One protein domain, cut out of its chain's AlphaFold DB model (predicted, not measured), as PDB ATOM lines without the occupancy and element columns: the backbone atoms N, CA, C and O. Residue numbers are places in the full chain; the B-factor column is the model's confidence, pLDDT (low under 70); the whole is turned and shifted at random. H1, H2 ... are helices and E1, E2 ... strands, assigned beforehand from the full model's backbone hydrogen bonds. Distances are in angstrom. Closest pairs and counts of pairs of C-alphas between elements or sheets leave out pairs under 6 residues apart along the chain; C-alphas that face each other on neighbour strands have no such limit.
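Overview. This is residues 15 to 32 and 39 to 91 of the 347 residues of the protein "DUF550 domain-containing protein" of Salmonella enterica subsp. enterica serovar Java (UniProt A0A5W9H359). A long, twisted sheet of three strands, E1, E2 and E3, has one helix, H1, lying along one face of it, while its other face is bare of helices. The small hairpin of E4 and E5 sits at the helix's first end, with E5 packing on E2. The printed part has 71 residues, with five named strands and then one named helix along the chain; the larger sheet has the order E1, E2, E3 and is antiparallel, as is the pair E4 and E5. The class is mixed, helices and strands. The whole is elongated, spanning 39 by 24 by 19 A, and only just compact, close to loose, with a radius of gyration of the C-alphas of 12.8 A.

Arrangement. Begin at E1, residues 20 to 31, an edge strand that bends by 70 degrees at residue 28. Beside it look for the inner strand E2, residues 39 to 48, antiparallel at 161 degrees; N 25 and O 43 are 2.9 A apart, within hydrogen-bond range. E3, residues 51 to 55, is the other edge strand and forms a hairpin with E2, where N 53 and O 46 are 2.8 A apart. This sheet is only just strongly twisted, its C-alphas lying up to 4.3 A off the best plane. Further on, E4, residues 64 to 68, forms a hairpin with E5, residues 73 to 77, at 153 degrees; look there for N 74 and O 67, 2.8 A apart. The closest C-alphas of E2 and E5 are those of His 42 and Trp 76, 4.7 A apart, while E2 and E4 are apart. H1, residues 78 to 89, is on the sheet of E1, E2 and E3, two layers with the helix on one face, at a height over the sheet of 8.3 A. It lies over E1 and E2 and runs along the strands, at 8 degrees to E2 on the local plane. Its closest C-alpha pair with E1 is Trp 21 and Ala 88, 4.9 A. In H1 every O i to N i+4 pair is within hydrogen-bond range.

Along the chain. Find C-alpha 20 at (133.821, 190.453, 146.456); from there E1 runs 30.0 A to residue 31. E2 covers 28.7 A from residue 39 to 48, and E3 covers residues 51 to 55. E4 and E5 hold residues 64 to 68 and 73 to 77. H1 runs 16.5 A from residue 78 to C-alpha 89 at (130.899, 190.189, 139.803).

Size, cuts and confidence. The C-alphas of Ala 15 and His 70 are the farthest apart, 40.7 A. Residues 33 to 38 are not printed, and C-alphas 32 and 39 are 9.2 A apart across this cut. Of the links printed whole, E3 to E4 is short and the others are tight. The mean pLDDT of the printed part is 80.7; look for values under 70 at residues 28 to 32, 39 to 40, 57 to 63 and 69 to 73.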
ATOM      1  N   ALA A  15     124.298 195.674 152.273       95.44
ATOM      2  CA  ALA A  15     125.121 194.483 152.074       95.44
ATOM      3  C   ALA A  15     126.600 194.721 152.448       95.44
ATOM      4  O   ALA A  15     127.050 195.860 152.605       95.44
ATOM      5  N   THR A  16     127.368 193.637 152.609       95.12
ATOM      6  CA  THR A  16     128.763 193.707 153.071       95.12
ATOM      7  C   THR A  16     129.643 194.466 152.080       95.12
ATOM      8  O   THR A  16     129.681 194.155 150.891       95.12
ATOM      9  N   LYS A  17     130.361 195.481 152.568       92.69
ATOM     10  CA  LYS A  17     131.117 196.419 151.729       92.69
ATOM     11  C   LYS A  17     132.539 195.929 151.485       92.69
ATOM     12  O   LYS A  17     133.235 195.572 152.427       92.69
ATOM     13  N   GLY A  18     132.970 195.994 150.232       89.12
ATOM     14  CA  GLY A  18     134.303 195.607 149.781       89.12
ATOM     15  C   GLY A  18     134.249 195.055 148.360       89.12
ATOM     16  O   GLY A  18     133.171 194.940 147.779       89.12
ATOM     17  N   GLU A  19     135.409 194.712 147.815       92.50
ATOM     18  CA  GLU A  19     135.506 193.895 146.608       92.50
ATOM     19  C   GLU A  19     135.164 192.445 146.972       92.50
ATOM     20  O   GLU A  19     135.727 191.897 147.925       92.50
ATOM     21  N   TRP A  20     134.195 191.855 146.268       95.94
ATOM     22  CA  TRP A  20     133.821 190.453 146.456       95.94
ATOM     23  C   TRP A  20     134.500 189.603 145.388       95.94
ATOM     24  O   TRP A  20     134.564 189.996 144.224       95.94
ATOM     25  N   TRP A  21     134.963 188.426 145.782       94.62
ATOM     26  CA  TRP A  21     135.641 187.471 144.912       94.62
ATOM     27  C   TRP A  21     135.155 186.052 145.223       94.62
ATOM     28  O   TRP A  21     134.612 185.808 146.299       94.62
ATOM     29  N   SER A  22     135.295 185.129 144.276       93.56
ATOM     30  CA  SER A  22     134.869 183.733 144.425       93.56
ATOM     31  C   SER A  22     136.053 182.786 144.289       93.56
ATOM     32  O   SER A  22     136.895 183.011 143.420       93.56
ATOM     33  N   ASP A  23     136.079 181.718 145.085       91.06
ATOM     34  CA  ASP A  23     137.130 180.693 145.036       91.06
ATOM     35  C   ASP A  23     136.563 179.272 145.169       91.06
ATOM     36  O   ASP A  23     135.397 179.080 145.535       91.06
ATOM     37  N   VAL A  24     137.405 178.287 144.860       87.88
ATOM     38  CA  VAL A  24     137.181 176.861 145.119       87.88
ATOM     39  C   VAL A  24     137.305 176.582 146.617       87.88
ATOM     40  O   VAL A  24     138.209 177.086 147.279       87.88
ATOM     41  N   VAL A  25     136.435 175.720 147.142       83.38
ATOM     42  CA  VAL A  25     136.534 175.192 148.507       83.38
ATOM     43  C   VAL A  25     136.641 173.670 148.462       83.38
ATOM     44  O   VAL A  25     135.716 172.972 148.036       83.38
ATOM     45  N   GLU A  26     137.780 173.154 148.929       76.38
ATOM     46  CA  GLU A  26     137.974 171.728 149.202       76.38
ATOM     47  C   GLU A  26     136.983 171.274 150.286       76.38
ATOM     48  O   GLU A  26     137.005 171.758 151.419       76.38
ATOM     49  N   THR A  27     136.091 170.354 149.922       73.38
ATOM     50  CA  THR A  27     135.025 169.827 150.779       73.38
ATOM     51  C   THR A  27     135.196 168.322 150.980       73.38
ATOM     52  O   THR A  27     135.315 167.569 150.010       73.38
ATOM     53  N   ASP A  28     135.118 167.863 152.231       69.06
ATOM     54  CA  ASP A  28     135.016 166.438 152.563       69.06
ATOM     55  C   ASP A  28     133.689 165.841 152.053       69.06
ATOM     56  O   ASP A  28     132.600 166.263 152.446       69.06
ATOM     57  N   GLY A  29     133.773 164.810 151.210       67.94
ATOM     58  CA  GLY A  29     132.619 164.092 150.662       67.94
ATOM     59  C   GLY A  29     133.033 162.838 149.889       67.94
ATOM     60  O   GLY A  29     134.218 162.629 149.644       67.94
ATOM     61  N   GLU A  30     132.063 162.012 149.493       69.50
ATOM     62  CA  GLU A  30     132.259 160.859 148.600       69.50
ATOM     63  C   GLU A  30     131.359 161.008 147.367       69.50
ATOM     64  O   GLU A  30     130.177 161.333 147.505       69.50
ATOM     65  N   TYR A  31     131.887 160.712 146.178       68.56
ATOM     66  CA  TYR A  31     131.110 160.606 144.940       68.56
ATOM     67  C   TYR A  31     131.433 159.307 144.183       68.56
ATOM     68  O   TYR A  31     132.488 158.705 144.379       68.56
ATOM     69  N   GLY A  32     130.497 158.860 143.340       65.19
ATOM     70  CA  GLY A  32     130.552 157.564 142.651       65.19
ATOM     71  C   GLY A  32     129.716 156.459 143.316       65.19
ATOM     72  O   GLY A  32     129.245 156.580 144.453       65.19
ATOM     73  N   SER A  39     136.977 160.246 147.135       69.50
ATOM     74  CA  SER A  39     136.847 161.195 148.240       69.50
ATOM     75  C   SER A  39     137.274 162.609 147.840       69.50
ATOM     76  O   SER A  39     138.327 162.770 147.222       69.50
ATOM     77  N   GLY A  40     136.531 163.613 148.301       69.50
ATOM     78  CA  GLY A  40     136.809 165.035 148.093       69.50
ATOM     79  C   GLY A  40     135.938 165.655 147.000       69.50
ATOM     80  O   GLY A  40     135.591 165.006 146.015       69.50
ATOM     81  N   TYR A  41     135.561 166.917 147.184       74.69
ATOM     82  CA  TYR A  41     134.693 167.650 146.267       74.69
ATOM     83  C   TYR A  41     135.040 169.141 146.235       74.69
ATOM     84  O   TYR A  41     135.340 169.724 147.275       74.69
ATOM     85  N   HIS A  42     134.958 169.776 145.067       78.19
ATOM     86  CA  HIS A  42     135.110 171.222 144.921       78.19
ATOM     87  C   HIS A  42     133.741 171.910 144.905       78.19
ATOM     88  O   HIS A  42     133.022 171.911 143.898       78.19
ATOM     89  N   SER A  43     133.395 172.525 146.035       80.06
ATOM     90  CA  SER A  43     132.355 173.552 146.089       80.06
ATOM     91  C   SER A  43     132.957 174.929 145.772       80.06
ATOM     92  O   SER A  43     134.147 175.059 145.470       80.06
ATOM     93  N   TYR A  44     132.119 175.965 145.813       86.88
ATOM     94  CA  TYR A  44     132.520 177.345 145.561       86.88
ATOM     95  C   TYR A  44     131.955 178.260 146.640       86.88
ATOM     96  O   TYR A  44     130.794 178.116 147.032       86.88
ATOM     97  N   ALA A  45     132.752 179.229 147.075       89.81
ATOM     98  CA  ALA A  45     132.346 180.238 148.046       89.81
ATOM     99  C   ALA A  45     132.623 181.653 147.525       89.81
ATOM    100  O   ALA A  45     133.458 181.858 146.642       89.81
ATOM    101  N   VAL A  46     131.898 182.632 148.069       93.38
ATOM    102  CA  VAL A  46     132.084 184.065 147.798       93.38
ATOM    103  C   VAL A  46     132.601 184.736 149.064       93.38
ATOM    104  O   VAL A  46     132.037 184.561 150.143       93.38
ATOM    105  N   TYR A  47     133.652 185.534 148.915       93.62
ATOM    106  CA  TYR A  47     134.433 186.132 149.990       93.62
ATOM    107  C   TYR A  47     134.479 187.657 149.887       93.62
ATOM    108  O   TYR A  47     134.340 188.229 148.805       93.62
ATOM    109  N   VAL A  48     134.772 188.315 151.008       95.19
ATOM    110  CA  VAL A  48     135.235 189.709 151.059       95.19
ATOM    111  C   VAL A  48     136.484 189.790 151.935       95.19
ATOM    112  O   VAL A  48     136.476 189.418 153.108       95.19
ATOM    113  N   GLY A  49     137.607 190.226 151.358       91.06
ATOM    114  CA  GLY A  49     138.910 190.116 152.022       91.06
ATOM    115  C   GLY A  49     139.239 188.657 152.363       91.06
ATOM    116  O   GLY A  49     139.526 187.877 151.462       91.06
ATOM    117  N   HIS A  50     139.171 188.298 153.650       89.69
ATOM    118  CA  HIS A  50     139.364 186.930 154.157       89.69
ATOM    119  C   HIS A  50     138.098 186.317 154.795       89.69
ATOM    120  O   HIS A  50     138.161 185.216 155.337       89.69
ATOM    121  N   GLU A  51     136.961 187.019 154.781       91.12
ATOM    122  CA  GLU A  51     135.703 186.540 155.365       91.12
ATOM    123  C   GLU A  51     134.841 185.874 154.286       91.12
ATOM    124  O   GLU A  51     134.601 186.469 153.234       91.12
ATOM    125  N   SER A  52     134.365 184.649 154.536       90.94
ATOM    126  CA  SER A  52     133.369 183.999 153.674       90.94
ATOM    127  C   SER A  52     131.989 184.615 153.912       90.94
ATOM    128  O   SER A  52     131.553 184.762 155.056       90.94
ATOM    129  N   LEU A  53     131.312 184.986 152.826       90.44
ATOM    130  CA  LEU A  53     129.960 185.544 152.820       90.44
ATOM    131  C   LEU A  53     128.903 184.479 152.525       90.44
ATOM    132  O   LEU A  53     127.813 184.507 153.097       90.44
ATOM    133  N   LEU A  54     129.210 183.593 151.576       87.56
ATOM    134  CA  LEU A  54     128.301 182.618 150.979       87.56
ATOM    135  C   LEU A  54     129.108 181.367 150.635       87.56
ATOM    136  O   LEU A  54     130.195 181.491 150.077       87.56
ATOM    137  N   ASP A  55     128.555 180.186 150.885       84.69
ATOM    138  CA  ASP A  55     129.173 178.911 150.516       84.69
ATOM    139  C   ASP A  55     128.135 178.011 149.831       84.69
ATOM    140  O   ASP A  55     126.979 177.938 150.261       84.69
ATOM    141  N   MET A  56     128.523 177.373 148.726       80.00
ATOM    142  CA  MET A  56     127.626 176.665 147.808       80.00
ATOM    143  C   MET A  56     127.738 175.133 147.892       80.00
ATOM    144  O   MET A  56     127.293 174.441 146.978       80.00
ATOM    145  N   ILE A  57     128.272 174.601 149.001       67.62
ATOM    146  CA  ILE A  57     128.485 173.159 149.267       67.62
ATOM    147  C   ILE A  57     127.300 172.251 148.868       67.62
ATOM    148  O   ILE A  57     127.504 171.146 148.381       67.62
ATOM    149  N   ASN A  58     126.055 172.698 149.069       58.59
ATOM    150  CA  ASN A  58     124.848 171.863 148.956       58.59
ATOM    151  C   ASN A  58     123.897 172.308 147.825       58.59
ATOM    152  O   ASN A  58     122.699 172.511 148.035       58.59
ATOM    153  N   SER A  59     124.434 172.485 146.617       60.97
ATOM    154  CA  SER A  59     123.663 172.814 145.411       60.97
ATOM    155  C   SER A  59     122.732 171.662 144.992       60.97
ATOM    156  O   SER A  59     123.167 170.644 144.462       60.97
ATOM    157  N   THR A  60     121.417 171.820 145.178       59.12
ATOM    158  CA  THR A  60     120.406 170.834 144.728       59.12
ATOM    159  C   THR A  60     120.082 170.918 143.229       59.12
ATOM    160  O   THR A  60     119.247 170.162 142.736       59.12
ATOM    161  N   ALA A  61     120.741 171.827 142.505       56.06
ATOM    162  CA  ALA A  61     120.655 172.006 141.054       56.06
ATOM    163  C   ALA A  61     121.997 171.686 140.363       56.06
ATOM    164  O   ALA A  61     122.301 172.224 139.293       56.06
ATOM    165  N   ALA A  62     122.829 170.870 141.016       59.50
ATOM    166  CA  ALA A  62     124.194 170.628 140.589       59.50
ATOM    167  C   ALA A  62     124.274 169.856 139.268       59.50
ATOM    168  O   ALA A  62     123.609 168.835 139.079       59.50
ATOM    169  N   CYS A  63     125.157 170.319 138.386       66.00
ATOM    170  CA  CYS A  63     125.689 169.498 137.308       66.00
ATOM    171  C   CYS A  63     127.098 169.099 137.742       66.00
ATOM    172  O   CYS A  63     128.014 169.920 137.699       66.00
ATOM    173  N   ILE A  64     127.230 167.868 138.243       75.19
ATOM    174  CA  ILE A  64     128.503 167.329 138.723       75.19
ATOM    175  C   ILE A  64     129.362 166.993 137.507       75.19
ATOM    176  O   ILE A  64     129.059 166.046 136.780       75.19
ATOM    177  N   HIS A  65     130.433 167.750 137.294       75.50
ATOM    178  CA  HIS A  65     131.475 167.382 136.336       75.50
ATOM    179  C   HIS A  65     132.590 166.652 137.072       75.50
ATOM    180  O   HIS A  65     132.910 166.990 138.211       75.50
ATOM    181  N   THR A  66     133.178 165.653 136.416       76.12
ATOM    182  CA  THR A  66     134.342 164.914 136.916       76.12
ATOM    183  C   THR A  66     135.489 165.039 135.928       76.12
ATOM    184  O   THR A  66     135.318 164.705 134.754       76.12
ATOM    185  N   GLU A  67     136.657 165.473 136.391       75.94
ATOM    186  CA  GLU A  67     137.845 165.656 135.555       75.94
ATOM    187  C   GLU A  67     139.102 165.083 136.213       75.94
ATOM    188  O   GLU A  67     139.180 164.933 137.431       75.94
ATOM    189  N   TRP A  68     140.085 164.728 135.387       71.94
ATOM    190  CA  TRP A  68     141.363 164.183 135.834       71.94
ATOM    191  C   TRP A  68     142.484 165.100 135.349       71.94
ATOM    192  O   TRP A  68     142.725 165.196 134.145       71.94
ATOM    193  N   ASP A  69     143.142 165.795 136.276       62.59
ATOM    194  CA  ASP A  69     144.091 166.886 135.981       62.59
ATOM    195  C   ASP A  69     145.552 166.421 135.795       62.59
ATOM    196  O   ASP A  69     146.458 167.242 135.666       62.59
ATOM    197  N   HIS A  70     145.738 165.098 135.702       58.53
ATOM    198  CA  HIS A  70     146.973 164.303 135.753       58.53
ATOM    199  C   HIS A  70     147.497 163.912 137.142       58.53
ATOM    200  O   HIS A  70     148.166 162.878 137.212       58.53
ATOM    201  N   ASP A  71     147.173 164.633 138.220       64.00
ATOM    202  CA  ASP A  71     147.616 164.287 139.581       64.00
ATOM    203  C   ASP A  71     146.448 163.842 140.492       64.00
ATOM    204  O   ASP A  71     146.633 162.952 141.327       64.00
ATOM    205  N   TYR A  72     145.233 164.372 140.297       64.12
ATOM    206  CA  TYR A  72     144.024 164.052 141.070       64.12
ATOM    207  C   TYR A  72     142.784 163.802 140.192       64.12
ATOM    208  O   TYR A  72     142.690 164.234 139.043       64.12
ATOM    209  N   HIS A  73     141.805 163.078 140.753       65.38
ATOM    210  CA  HIS A  73     140.470 162.905 140.169       65.38
ATOM    211  C   HIS A  73     139.476 163.801 140.917       65.38
ATOM    212  O   HIS A  73     139.159 163.570 142.085       65.38
ATOM    213  N   MET A  74     139.018 164.844 140.239       72.62
ATOM    214  CA  MET A  74     138.274 165.969 140.794       72.62
ATOM    215  C   MET A  74     136.788 165.865 140.442       72.62
ATOM    216  O   MET A  74     136.446 165.445 139.337       72.62
ATOM    217  N   ALA A  75     135.910 166.318 141.339       76.88
ATOM    218  CA  ALA A  75     134.509 166.595 141.028       76.88
ATOM    219  C   ALA A  75     134.118 168.008 141.479       76.88
ATOM    220  O   ALA A  75     134.543 168.446 142.550       76.88
ATOM    221  N   TRP A  76     133.323 168.715 140.670       79.06
ATOM    222  CA  TRP A  76     132.929 170.111 140.908       79.06
ATOM    223  C   TRP A  76     131.513 170.427 140.391       79.06
ATOM    224  O   TRP A  76     131.041 169.800 139.440       79.06
ATOM    225  N   ASP A  77     130.835 171.415 140.999       81.81
ATOM    226  CA  ASP A  77     129.518 171.882 140.522       81.81
ATOM    227  C   ASP A  77     129.662 173.100 139.604       81.81
ATOM    228  O   ASP A  77     129.937 174.221 140.042       81.81
ATOM    229  N   GLU A  78     129.380 172.893 138.323       81.88
ATOM    230  CA  GLU A  78     129.362 173.952 137.316       81.88
ATOM    231  C   GLU A  78     128.225 174.967 137.556       81.88
ATOM    232  O   GLU A  78     128.333 176.137 137.181       81.88
ATOM    233  N   THR A  79     127.126 174.568 138.203       84.19
ATOM    234  CA  THR A  79     126.037 175.476 138.598       84.19
ATOM    235  C   THR A  79     126.475 176.401 139.737       84.19
ATOM    236  O   THR A  79     126.343 177.619 139.605       84.19
ATOM    237  N   ALA A  80     127.046 175.870 140.823       84.12
ATOM    238  CA  ALA A  80     127.619 176.664 141.909       84.12
ATOM    239  C   ALA A  80     128.725 177.604 141.416       84.12
ATOM    240  O   ALA A  80     128.667 178.791 141.727       84.12
ATOM    241  N   LYS A  81     129.665 177.118 140.591       85.69
ATOM    242  CA  LYS A  81     130.750 177.937 140.025       85.69
ATOM    243  C   LYS A  81     130.222 179.205 139.354       85.69
ATOM    244  O   LYS A  81     130.544 180.314 139.773       85.69
ATOM    245  N   ARG A  82     129.336 179.036 138.364       88.38
ATOM    246  CA  ARG A  82     128.735 180.141 137.598       88.38
ATOM    247  C   ARG A  82     127.946 181.107 138.486       88.38
ATOM    248  O   ARG A  82     127.944 182.309 138.236       88.38
ATOM    249  N   ASN A  83     127.284 180.596 139.525       89.19
ATOM    250  CA  ASN A  83     126.542 181.420 140.478       89.19
ATOM    251  C   ASN A  83     127.473 182.217 141.410       89.19
ATOM    252  O   ASN A  83     127.222 183.400 141.631       89.19
ATOM    253  N   ALA A  84     128.549 181.613 141.919       90.44
ATOM    254  CA  ALA A  84     129.543 182.288 142.752       90.44
ATOM    255  C   ALA A  84     130.282 183.384 141.964       90.44
ATOM    256  O   ALA A  84     130.345 184.525 142.423       90.44
ATOM    257  N   GLU A  85     130.732 183.072 140.743       92.69
ATOM    258  CA  GLU A  85     131.324 184.029 139.795       92.69
ATOM    259  C   GLU A  85     130.365 185.202 139.512       92.69
ATOM    260  O   GLU A  85     130.757 186.370 139.589       92.69
ATOM    261  N   PHE A  86     129.083 184.914 139.245       94.12
ATOM    262  CA  PHE A  86     128.068 185.945 139.014       94.12
ATOM    263  C   PHE A  86     127.839 186.835 140.242       94.12
ATOM    264  O   PHE A  86     127.759 188.052 140.092       94.12
ATOM    265  N   ILE A  87     127.745 186.268 141.448       93.94
ATOM    266  CA  ILE A  87     127.501 187.032 142.682       93.94
ATOM    267  C   ILE A  87     128.723 187.883 143.064       93.94
ATOM    268  O   ILE A  87     128.557 189.023 143.499       93.94
ATOM    269  N   ALA A  88     129.942 187.374 142.859       94.50
ATOM    270  CA  ALA A  88     131.174 188.136 143.056       94.50
ATOM    271  C   ALA A  88     131.286 189.317 142.071       94.50
ATOM    272  O   ALA A  88     131.621 190.433 142.471       94.50
ATOM    273  N   ALA A  89     130.931 189.116 140.797       94.81
ATOM    274  CA  ALA A  89     130.899 190.189 139.803       94.81
ATOM    275  C   ALA A  89     129.775 191.211 140.074       94.81
ATOM    276  O   ALA A  89     130.010 192.422 140.071       94.81
ATOM    277  N   ALA A  90     128.559 190.738 140.366       95.12
ATOM    278  CA  ALA A  90     127.373 191.541 140.675       95.12
ATOM    279  C   ALA A  90     127.304 191.980 142.154       95.12
ATOM    280  O   ALA A  90     126.221 192.109 142.730       95.12
ATOM    281  N   ASN A  91     128.464 192.216 142.769       95.00
ATOM    282  CA  ASN A  91     128.581 192.643 144.159       95.00
ATOM    283  C   ASN A  91     127.964 194.042 144.408       95.00
ATOM    284  O   ASN A  91     127.675 194.785 143.461       95.00
TER     285      ASN A  91